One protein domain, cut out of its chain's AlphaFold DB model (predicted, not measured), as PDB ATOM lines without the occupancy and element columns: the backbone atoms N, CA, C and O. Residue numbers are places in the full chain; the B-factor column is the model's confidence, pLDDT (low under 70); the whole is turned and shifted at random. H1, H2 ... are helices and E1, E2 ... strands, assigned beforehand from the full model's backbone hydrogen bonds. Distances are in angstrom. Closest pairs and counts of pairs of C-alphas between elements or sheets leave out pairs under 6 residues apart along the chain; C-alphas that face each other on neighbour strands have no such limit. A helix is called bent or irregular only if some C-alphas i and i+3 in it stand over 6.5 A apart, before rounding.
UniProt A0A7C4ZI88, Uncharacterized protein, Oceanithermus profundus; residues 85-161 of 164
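Overview. This is residues 85 to 161 of the 164 residues of an uncharacterized protein of Oceanithermus profundus (UniProt A0A7C4ZI88). A two-stranded hairpin, E1 and E2, runs beside a small cluster of three helices, in which H2 packs on both H1 and H3 while H1 and H3 stay apart. H2 comes near both strands with its residues 105 to 109, H1 nears the last residue of E2, and H3 leads through a tight link into E1. The printed part has 77 residues with three named helices and two named strands, in the order H1, H2, H3, E1, E2; the sheet is E1 - E2, antiparallel, and the class is mixed, helices and strands. The whole is compact, with a radius of gyration of the C-alphas of 12.0 A, and rounded, spanning 32 by 27 by 22 A.

Along the chain. E1 is residues 137 to 143, 18.5 A from first to last C-alpha, beginning at C-alpha 137 at (25.991, 23.337, -27.309). E2 is residues 148 to 154, 18.3 A long, ending at C-alpha 154 at (23.744, 26.024, -23.699). H2 is residues 105 to 117, 18.1 A. H3, residues 121 to 134, is the longest helix by residues and measures 19.7 A. H1 is residues 85 to 97, 19.4 A, with C-alpha 85 at (25.508, 39.116, -25.564); it is irregular, C-alphas 93 and 96 being 7.3 A apart.

Arrangement. E1 and E2 form an antiparallel hairpin, their directions 150 degrees apart; N 140 and O 151 are 2.9 A apart and N 151 and O 140 2.8 A, both within hydrogen-bond range. The closest C-alphas of H2 and E2 are those of Ala 105 and Arg 151, 4.7 A apart. H2 touches H3 with its residues 109 to 114 alone, at a steep tilt of 63 degrees, opposite ways; the closest C-alphas are those of Leu 110 and Ala 124, 5.4 A. H2 touches H1 with its residues 112 to 117 alone, at a steep tilt of 56 degrees, opposite ways; the closest C-alphas are those of Leu 87 and Leu 117, 7.2 A. The closest C-alphas of H1 and E2 are those of Val 91 and Phe 154, 7.4 A apart, and those of H3 and E1 are Leu 131 and Val 137, 6.0 A. H1 is apart from H3 and from E1, and H3 and E2 are only just apart, at 8.5 A. In H2 and H3 every O i to N i+4 pair is within hydrogen-bond range; in H1 it is 7 of 9.

Size, cuts and confidence. The two C-alphas farthest apart are those of Asp 146 and Val 159, at 33.7 A, while the first and last printed C-alphas, of Arg 85 and Leu 161, are 6.9 A apart. The printed part has no cut. The links H2 to H3, H3 to E1 and E1 to E2 are tight, H1 to H2 is short, and no link is long. The mean pLDDT of the printed part is 89.5; residues 144 to 147 and residue 161 are under 70.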
ATOM      1  N   ARG A  85      25.815  38.698 -26.939       89.88
ATOM      2  CA  ARG A  85      25.508  39.116 -25.564       89.88
ATOM      3  C   ARG A  85      24.010  39.013 -25.283       89.88
ATOM      4  O   ARG A  85      23.609  38.419 -24.284       89.88
ATOM      5  N   ARG A  86      23.175  39.573 -26.169       92.94
ATOM      6  CA  ARG A  86      21.714  39.478 -26.045       92.94
ATOM      7  C   ARG A  86      21.265  38.020 -26.094       92.94
ATOM      8  O   ARG A  86      20.453  37.627 -25.266       92.94
ATOM      9  N   LEU A  87      21.831  37.224 -27.001       94.62
ATOM     10  CA  LEU A  87      21.578  35.788 -27.082       94.62
ATOM     11  C   LEU A  87      21.889  35.074 -25.760       94.62
ATOM     12  O   LEU A  87      21.016  34.400 -25.226       94.62
ATOM     13  N   ALA A  88      23.087  35.262 -25.201       92.88
ATOM     14  CA  ALA A  88      23.474  34.641 -23.934       92.88
ATOM     15  C   ALA A  88      22.526  35.036 -22.786       92.88
ATOM     16  O   ALA A  88      22.158  34.194 -21.967       92.88
ATOM     17  N   SER A  89      22.083  36.300 -22.747       92.50
ATOM     18  CA  SER A  89      21.099  36.757 -21.761       92.50
ATOM     19  C   SER A  89      19.741  36.079 -21.943       92.50
ATOM     20  O   SER A  89      19.185  35.606 -20.959       92.50
ATOM     21  N   LEU A  90      19.225  36.018 -23.176       94.00
ATOM     22  CA  LEU A  90      17.939  35.389 -23.496       94.00
ATOM     23  C   LEU A  90      17.956  33.900 -23.162       94.00
ATOM     24  O   LEU A  90      17.023  33.385 -22.557       94.00
ATOM     25  N   VAL A  91      19.037  33.209 -23.520       93.50
ATOM     26  CA  VAL A  91      19.211  31.793 -23.200       93.50
ATOM     27  C   VAL A  91      19.192  31.584 -21.688       93.50
ATOM     28  O   VAL A  91      18.457  30.736 -21.193       93.50
ATOM     29  N   LYS A  92      19.929  32.398 -20.927       91.06
ATOM     30  CA  LYS A  92      19.958  32.286 -19.466       91.06
ATOM     31  C   LYS A  92      18.591  32.537 -18.818       91.06
ATOM     32  O   LYS A  92      18.284  31.891 -17.819       91.06
ATOM     33  N   SER A  93      17.805  33.484 -19.328       91.25
ATOM     34  CA  SER A  93      16.530  33.874 -18.712       91.25
ATOM     35  C   SER A  93      15.333  33.054 -19.182       91.25
ATOM     36  O   SER A  93      14.423  32.817 -18.396       91.25
ATOM     37  N   GLU A  94      15.305  32.652 -20.452       92.44
ATOM     38  CA  GLU A  94      14.089  32.150 -21.101       92.44
ATOM     39  C   GLU A  94      14.218  30.719 -21.616       92.44
ATOM     40  O   GLU A  94      13.209  30.015 -21.641       92.44
ATOM     41  N   TRP A  95      15.422  30.252 -21.985       91.62
ATOM     42  CA  TRP A  95      15.571  28.926 -22.600       91.62
ATOM     43  C   TRP A  95      15.064  27.817 -21.689       91.62
ATOM     44  O   TRP A  95      14.312  26.972 -22.144       91.62
ATOM     45  N   GLY A  96      15.387  27.857 -20.390       85.69
ATOM     46  CA  GLY A  96      15.006  26.815 -19.431       85.69
ATOM     47  C   GLY A  96      13.505  26.500 -19.400       85.69
ATOM     48  O   GLY A  96      13.152  25.330 -19.254       85.69
ATOM     49  N   GLY A  97      12.643  27.497 -19.620       84.06
ATOM     50  CA  GLY A  97      11.185  27.345 -19.688       84.06
ATOM     51  C   GLY A  97      10.598  27.417 -21.100       84.06
ATOM     52  O   GLY A  97       9.378  27.395 -21.242       84.06
ATOM     53  N   TYR A  98      11.426  27.540 -22.137       86.81
ATOM     54  CA  TYR A  98      10.949  27.582 -23.510       86.81
ATOM     55  C   TYR A  98      10.465  26.200 -23.954       86.81
ATOM     56  O   TYR A  98      11.178  25.204 -23.799       86.81
ATOM     57  N   VAL A  99       9.251  26.187 -24.502       82.56
ATOM     58  CA  VAL A  99       8.619  25.049 -25.166       82.56
ATOM     59  C   VAL A  99       8.289  25.529 -26.576       82.56
ATOM     60  O   VAL A  99       7.425  26.392 -26.748       82.56
ATOM     61  N   GLY A 100       9.069  25.073 -27.550       80.56
ATOM     62  CA  GLY A 100       8.810  25.301 -28.966       80.56
ATOM     63  C   GLY A 100       7.801  24.299 -29.512       80.56
ATOM     64  O   GLY A 100       7.395  23.363 -28.822       80.56
ATOM     65  N   ASP A 101       7.411  24.514 -30.763       82.38
ATOM     66  CA  ASP A 101       6.467  23.638 -31.465       82.38
ATOM     67  C   ASP A 101       7.208  22.540 -32.253       82.38
ATOM     68  O   ASP A 101       6.585  21.633 -32.803       82.38
ATOM     69  N   ALA A 102       8.541  22.624 -32.312       83.44
ATOM     70  CA  ALA A 102       9.396  21.679 -33.007       83.44
ATOM     71  C   ALA A 102       9.564  20.342 -32.265       83.44
ATOM     72  O   ALA A 102       9.799  20.290 -31.056       83.44
ATOM     73  N   ASP A 103       9.565  19.258 -33.042       78.75
ATOM     74  CA  ASP A 103       9.794  17.893 -32.553       78.75
ATOM     75  C   ASP A 103      11.278  17.604 -32.231       78.75
ATOM     76  O   ASP A 103      11.587  16.667 -31.494       78.75
ATOM     77  N   GLY A 104      12.206  18.392 -32.791       88.69
ATOM     78  CA  GLY A 104      13.656  18.215 -32.663       88.69
ATOM     79  C   GLY A 104      14.314  19.239 -31.737       88.69
ATOM     80  O   GLY A 104      14.006  20.429 -31.786       88.69
ATOM     81  N   ALA A 105      15.272  18.792 -30.918       91.50
ATOM     82  CA  ALA A 105      15.991  19.651 -29.972       91.50
ATOM     83  C   ALA A 105      16.733  20.813 -30.662       91.50
ATOM     84  O   ALA A 105      16.771  21.930 -30.143       91.50
ATOM     85  N   THR A 106      17.332  20.549 -31.827       95.19
ATOM     86  CA  THR A 106      18.023  21.565 -32.627       95.19
ATOM     87  C   THR A 106      17.029  22.536 -33.249       95.19
ATOM     88  O   THR A 106      17.212  23.742 -33.131       95.19
ATOM     89  N   GLU A 107      15.956  22.039 -33.856       94.88
ATOM     90  CA  GLU A 107      14.905  22.861 -34.452       94.88
ATOM     91  C   GLU A 107      14.238  23.769 -33.410       94.88
ATOM     92  O   GLU A 107      14.047  24.951 -33.678       94.88
ATOM     93  N   GLU A 108      13.994  23.285 -32.189       94.44
ATOM     94  CA  GLU A 108      13.485  24.109 -31.084       94.44
ATOM     95  C   GLU A 108      14.453  25.250 -30.724       94.44
ATOM     96  O   GLU A 108      14.035  26.386 -30.479       94.44
ATOM     97  N   ALA A 109      15.763  24.981 -30.718       95.88
ATOM     98  CA  ALA A 109      16.772  26.015 -30.497       95.88
ATOM     99  C   ALA A 109      16.786  27.059 -31.628       95.88
ATOM    100  O   ALA A 109      16.924  28.255 -31.356       95.88
ATOM    101  N   LEU A 110      16.612  26.629 -32.882       97.44
ATOM    102  CA  LEU A 110      16.508  27.533 -34.030       97.44
ATOM    103  C   LEU A 110      15.248  28.404 -33.934       97.44
ATOM    104  O   LEU A 110      15.360  29.626 -34.030       97.44
ATOM    105  N   GLU A 111      14.086  27.816 -33.634       96.94
ATOM    106  CA  GLU A 111      12.835  28.553 -33.407       96.94
ATOM    107  C   GLU A 111      12.980  29.592 -32.289       96.94
ATOM    108  O   GLU A 111      12.520  30.732 -32.415       96.94
ATOM    109  N   PHE A 112      13.657  29.227 -31.199       96.69
ATOM    110  CA  PHE A 112      13.941  30.152 -30.111       96.69
ATOM    111  C   PHE A 112      14.786  31.338 -30.584       96.69
ATOM    112  O   PHE A 112      14.454  32.488 -30.275       96.69
ATOM    113  N   PHE A 113      15.856  31.096 -31.349       97.19
ATOM    114  CA  PHE A 113      16.694  32.166 -31.893       97.19
ATOM    115  C   PHE A 113      15.904  33.074 -32.830       97.19
ATOM    116  O   PHE A 113      15.944  34.293 -32.656       97.19
ATOM    117  N   GLU A 114      15.137  32.504 -33.758       97.06
ATOM    118  CA  GLU A 114      14.280  33.253 -34.678       97.06
ATOM    119  C   GLU A 114      13.310  34.162 -33.916       97.06
ATOM    120  O   GLU A 114      13.307  35.382 -34.112       97.06
ATOM    121  N   ARG A 115      12.547  33.599 -32.969       95.62
ATOM    122  CA  ARG A 115      11.522  34.335 -32.214       95.62
ATOM    123  C   ARG A 115      12.121  35.395 -31.288       95.62
ATOM    124  O   ARG A 115      11.584  36.500 -31.199       95.62
ATOM    125  N   ARG A 116      13.206  35.092 -30.566       95.25
ATOM    126  CA  ARG A 116      13.742  35.984 -29.515       95.25
ATOM    127  C   ARG A 116      14.743  37.013 -30.020       95.25
ATOM    128  O   ARG A 116      14.831  38.110 -29.452       95.25
ATOM    129  N   LEU A 117      15.485  36.691 -31.078       94.06
ATOM    130  CA  LEU A 117      16.394  37.638 -31.726       94.06
ATOM    131  C   LEU A 117      15.736  38.382 -32.893       94.06
ATOM    132  O   LEU A 117      16.237  39.444 -33.255       94.06
ATOM    133  N   GLY A 118      14.615  37.892 -33.436       95.06
ATOM    134  CA  GLY A 118      13.971  38.482 -34.613       95.06
ATOM    135  C   GLY A 118      14.787  38.259 -35.888       95.06
ATOM    136  O   GLY A 118      14.854  39.141 -36.743       95.06
ATOM    137  N   VAL A 119      15.461  37.112 -35.977       96.38
ATOM    138  CA  VAL A 119      16.318  36.736 -37.108       96.38
ATOM    139  C   VAL A 119      15.623  35.705 -37.990       96.38
ATOM    140  O   VAL A 119      14.663  35.068 -37.569       96.38
ATOM    141  N   ASP A 120      16.104  35.548 -39.222       97.25
ATOM    142  CA  ASP A 120      15.634  34.464 -40.084       97.25
ATOM    143  C   ASP A 120      16.307  33.129 -39.739       97.25
ATOM    144  O   ASP A 120      17.331  33.079 -39.053       97.25
ATOM    145  N   HIS A 121      15.736  32.050 -40.274       97.12
ATOM    146  CA  HIS A 121      16.219  30.689 -40.075       97.12
ATOM    147  C   HIS A 121      17.693  30.498 -40.459       97.12
ATOM    148  O   HIS A 121      18.442  29.819 -39.763       97.12
ATOM    149  N   ASN A 122      18.150  31.134 -41.543       97.38
ATOM    150  CA  ASN A 122      19.542  31.011 -41.985       97.38
ATOM    151  C   ASN A 122      20.502  31.623 -40.961       97.38
ATOM    152  O   ASN A 122      21.502  31.006 -40.604       97.38
ATOM    153  N   THR A 123      20.164  32.799 -40.436       97.62
ATOM    154  CA  THR A 123      20.940  33.462 -39.386       97.62
ATOM    155  C   THR A 123      20.895  32.656 -38.082       97.62
ATOM    156  O   THR A 123      21.915  32.514 -37.410       97.62
ATOM    157  N   ALA A 124      19.743  32.077 -37.726       98.00
ATOM    158  CA  ALA A 124      19.632  31.170 -36.582       98.00
ATOM    159  C   ALA A 124      20.549  29.941 -36.735       98.00
ATOM    160  O   ALA A 124      21.237  29.555 -35.787       98.00
ATOM    161  N   LEU A 125      20.625  29.375 -37.941       98.06
ATOM    162  CA  LEU A 125      21.489  28.241 -38.259       98.06
ATOM    163  C   LEU A 125      22.982  28.601 -38.198       98.06
ATOM    164  O   LEU A 125      23.779  27.813 -37.687       98.06
ATOM    165  N   GLU A 126      23.367  29.783 -38.688       98.31
ATOM    166  CA  GLU A 126      24.731  30.323 -38.568       98.31
ATOM    167  C   GLU A 126      25.154  30.433 -37.096       98.31
ATOM    168  O   GLU A 126      26.229  29.958 -36.715       98.31
ATOM    169  N   ILE A 127      24.276  30.987 -36.251       97.56
ATOM    170  CA  ILE A 127      24.489  31.081 -34.802       97.56
ATOM    171  C   ILE A 127      24.667  29.686 -34.200       97.56
ATOM    172  O   ILE A 127      25.671  29.439 -33.529       97.56
ATOM    173  N   TYR A 128      23.718  28.774 -34.441       97.50
ATOM    174  CA  TYR A 128      23.725  27.439 -33.842       97.50
ATOM    175  C   TYR A 128      25.005  26.672 -34.187       97.50
ATOM    176  O   TYR A 128      25.688  26.178 -33.291       97.50
ATOM    177  N   ARG A 129      25.388  26.642 -35.469       96.62
ATOM    178  CA  ARG A 129      26.618  25.978 -35.933       96.62
ATOM    179  C   ARG A 129      27.866  26.567 -35.291       96.62
ATOM    180  O   ARG A 129      28.790  25.832 -34.949       96.62
ATOM    181  N   GLY A 130      27.902  27.886 -35.125       96.12
ATOM    182  CA  GLY A 130      28.995  28.566 -34.445       96.12
ATOM    183  C   GLY A 130      29.123  28.154 -32.978       96.12
ATOM    184  O   GLY A 130      30.225  27.831 -32.527       96.12
ATOM    185  N   LEU A 131      28.003  28.123 -32.249       96.12
ATOM    186  CA  LEU A 131      27.957  27.711 -30.844       96.12
ATOM    187  C   LEU A 131      28.325  26.235 -30.664       96.12
ATOM    188  O   LEU A 131      29.154  25.908 -29.817       96.12
ATOM    189  N   GLU A 132      27.757  25.354 -31.485       95.75
ATOM    190  CA  GLU A 132      28.064  23.922 -31.488       95.75
ATOM    191  C   GLU A 132      29.545  23.676 -31.742       95.75
ATOM    192  O   GLU A 132      30.218  22.988 -30.971       95.75
ATOM    193  N   ALA A 133      30.102  24.305 -32.773       95.50
ATOM    194  CA  ALA A 133      31.499  24.107 -33.100       95.50
ATOM    195  C   ALA A 133      32.432  24.684 -32.013       95.50
ATOM    196  O   ALA A 133      33.495  24.111 -31.744       95.50
ATOM    197  N   ALA A 134      32.033  25.774 -31.346       94.81
ATOM    198  CA  ALA A 134      32.737  26.326 -30.184       94.81
ATOM    199  C   ALA A 134      32.618  25.455 -28.917       94.81
ATOM    200  O   ALA A 134      33.383  25.653 -27.972       94.81
ATOM    201  N   GLY A 135      31.717  24.468 -28.918       94.31
ATOM    202  CA  GLY A 135      31.459  23.577 -27.789       94.31
ATOM    203  C   GLY A 135      30.529  24.176 -26.735       94.31
ATOM    204  O   GLY A 135      30.590  23.763 -25.588       94.31
ATOM    205  N   TYR A 136      29.707  25.165 -27.098       94.38
ATOM    206  CA  TYR A 136      28.725  25.781 -26.191       94.38
ATOM    207  C   TYR A 136      27.364  25.096 -26.252       94.38
ATOM    208  O   TYR A 136      26.451  25.496 -25.537       94.38
ATOM    209  N   VAL A 137      27.212  24.114 -27.138       94.25
ATOM    210  CA  VAL A 137      25.991  23.337 -27.309       94.25
ATOM    211  C   VAL A 137      26.301  21.880 -27.027       94.25
ATOM    212  O   VAL A 137      27.258  21.320 -27.565       94.25
ATOM    213  N   SER A 138      25.456  21.269 -26.212       92.44
ATOM    214  CA  SER A 138      25.322  19.822 -26.106       92.44
ATOM    215  C   SER A 138      23.844  19.451 -26.204       92.44
ATOM    216  O   SER A 138      22.973  20.299 -26.021       92.44
ATOM    217  N   VAL A 139      23.551  18.197 -26.535       92.44
ATOM    218  CA  VAL A 139      22.185  17.665 -26.500       92.44
ATOM    219  C   VAL A 139      22.129  16.638 -25.385       92.44
ATOM    220  O   VAL A 139      22.989  15.759 -25.306       92.44
ATOM    221  N   ALA A 140      21.137  16.771 -24.514       89.44
ATOM    222  CA  ALA A 140      20.909  15.845 -23.422       89.44
ATOM    223  C   ALA A 140      19.426  15.503 -23.324       89.44
ATOM    224  O   ALA A 140      18.563  16.361 -23.513       89.44
ATOM    225  N   PHE A 141      19.144  14.254 -22.975       85.56
ATOM    226  CA  PHE A 141      17.796  13.821 -22.653       85.56
ATOM    227  C   PHE A 141      17.368  14.435 -21.317       85.56
ATOM    228  O   PHE A 141      18.051  14.260 -20.304       85.56
ATOM    229  N   GLN A 142      16.254  15.165 -21.310       80.75
ATOM    230  CA  GLN A 142      15.691  15.771 -20.111       80.75
ATOM    231  C   GLN A 142      14.338  15.133 -19.791       80.75
ATOM    232  O   GLN A 142      13.403  15.187 -20.590       80.75
ATOM    233  N   GLU A 143      14.227  14.574 -18.588       76.50
ATOM    234  CA  GLU A 143      12.957  14.114 -18.028       76.50
ATOM    235  C   GLU A 143      12.253  15.297 -17.352       76.50
ATOM    236  O   GLU A 143      12.717  15.820 -16.335       76.50
ATOM    237  N   GLY A 144      11.159  15.764 -17.954       67.88
ATOM    238  CA  GLY A 144      10.277  16.780 -17.387       67.88
ATOM    239  C   GLY A 144       8.929  16.191 -16.956       67.88
ATOM    240  O   GLY A 144       8.565  15.106 -17.407       67.88
ATOM    241  N   PRO A 145       8.165  16.905 -16.108       61.47
ATOM    242  CA  PRO A 145       6.847  16.456 -15.658       61.47
ATOM    243  C   PRO A 145       5.839  16.289 -16.805       61.47
ATOM    244  O   PRO A 145       4.958  15.441 -16.702       61.47
ATOM    245  N   ASP A 146       5.999  17.050 -17.891       61.78
ATOM    246  CA  ASP A 146       5.065  17.032 -19.016       61.78
ATOM    247  C   ASP A 146       5.563  16.173 -20.192       61.78
ATOM    248  O   ASP A 146       4.751  15.486 -20.799       61.78
ATOM    249  N   HIS A 147       6.878  16.113 -20.470       66.50
ATOM    250  CA  HIS A 147       7.468  15.250 -21.507       66.50
ATOM    251  C   HIS A 147       8.947  14.926 -21.238       66.50
ATOM    252  O   HIS A 147       9.700  15.766 -20.740       66.50
ATOM    253  N   ALA A 148       9.372  13.722 -21.633       81.44
ATOM    254  CA  ALA A 148      10.774  13.324 -21.682       81.44
ATOM    255  C   ALA A 148      11.273  13.421 -23.130       81.44
ATOM    256  O   ALA A 148      10.725  12.763 -24.017       81.44
ATOM    257  N   ARG A 149      12.259  14.285 -23.383       84.69
ATOM    258  CA  ARG A 149      12.761  14.563 -24.739       84.69
ATOM    259  C   ARG A 149      14.212  15.018 -24.727       84.69
ATOM    260  O   ARG A 149      14.713  15.497 -23.708       84.69
ATOM    261  N   ASP A 150      14.861  14.911 -25.879       90.31
ATOM    262  CA  ASP A 150      16.155  15.544 -26.102       90.31
ATOM    263  C   ASP A 150      16.015  17.064 -26.067       90.31
ATOM    264  O   ASP A 150      15.056  17.635 -26.592       90.31
ATOM    265  N   ARG A 151      16.992  17.726 -25.452       90.31
ATOM    266  CA  ARG A 151      17.046  19.177 -25.366       90.31
ATOM    267  C   ARG A 151      18.459  19.683 -25.569       90.31
ATOM    268  O   ARG A 151      19.424  19.101 -25.075       90.31
ATOM    269  N   VAL A 152      18.568  20.808 -26.266       93.94
ATOM    270  CA  VAL A 152      19.822  21.552 -26.350       93.94
ATOM    271  C   VAL A 152      20.128  22.182 -24.993       93.94
ATOM    272  O   VAL A 152      19.286  22.847 -24.386       93.94
ATOM    273  N   LEU A 153      21.350  21.988 -24.517       92.88
ATOM    274  CA  LEU A 153      21.927  22.687 -23.380       92.88
ATOM    275  C   LEU A 153      22.928  23.716 -23.896       92.88
ATOM    276  O   LEU A 153      23.750  23.416 -24.761       92.88
ATOM    277  N   PHE A 154      22.857  24.925 -23.343       93.81
ATOM    278  CA  PHE A 154      23.744  26.024 -23.699       93.81
ATOM    279  C   PHE A 154      24.696  26.363 -22.554       93.81
ATOM    280  O   PHE A 154      24.265  26.725 -21.460       93.81
ATOM    281  N   GLU A 155      25.991  26.337 -22.842       90.19
ATOM    282  CA  GLU A 155      27.064  26.619 -21.889       90.19
ATOM    283  C   GLU A 155      27.815  27.889 -22.299       90.19
ATOM    284  O   GLU A 155      28.912  27.852 -22.853       90.19
ATOM    285  N   PHE A 156      27.209  29.051 -22.042       86.62
ATOM    286  CA  PHE A 156      27.866  30.336 -22.286       86.62
ATOM    287  C   PHE A 156      28.833  30.699 -21.148       86.62
ATOM    288  O   PHE A 156      28.414  30.774 -19.990       86.62
ATOM    289  N   PRO A 157      30.099  31.034 -21.456       80.81
ATOM    290  CA  PRO A 157      31.026  31.591 -20.479       80.81
ATOM    291  C   PRO A 157      30.502  32.864 -19.800       80.81
ATOM    292  O   PRO A 157      29.876  33.717 -20.433       80.81
ATOM    293  N   GLU A 158      30.856  33.063 -18.526       75.75
ATOM    294  CA  GLU A 158      30.422  34.236 -17.747       75.75
ATOM    295  C   GLU A 158      30.833  35.582 -18.363       75.75
ATOM    296  O   GLU A 158      30.183  36.598 -18.117       75.75
ATOM    297  N   VAL A 159      31.888  35.610 -19.184       74.62
ATOM    298  CA  VAL A 159      32.330  36.810 -19.915       74.62
ATOM    299  C   VAL A 159      31.227  37.393 -20.808       74.62
ATOM    300  O   VAL A 159      31.159  38.611 -20.960       74.62
ATOM    301  N   PHE A 160      30.305  36.571 -21.320       71.06
ATOM    302  CA  PHE A 160      29.147  37.059 -22.077       71.06
ATOM    303  C   PHE A 160      28.097  37.756 -21.202       71.06
ATOM    304  O   PHE A 160      27.253  38.476 -21.728       71.06
ATOM    305  N   LEU A 161      28.153  37.576 -19.880       66.81
ATOM    306  CA  LEU A 161      27.146  38.050 -18.929       66.81
ATOM    307  C   LEU A 161      27.611  39.247 -18.077       66.81
ATOM    308  O   LEU A 161      26.773  39.885 -17.448       66.81
TER     309      LEU A 161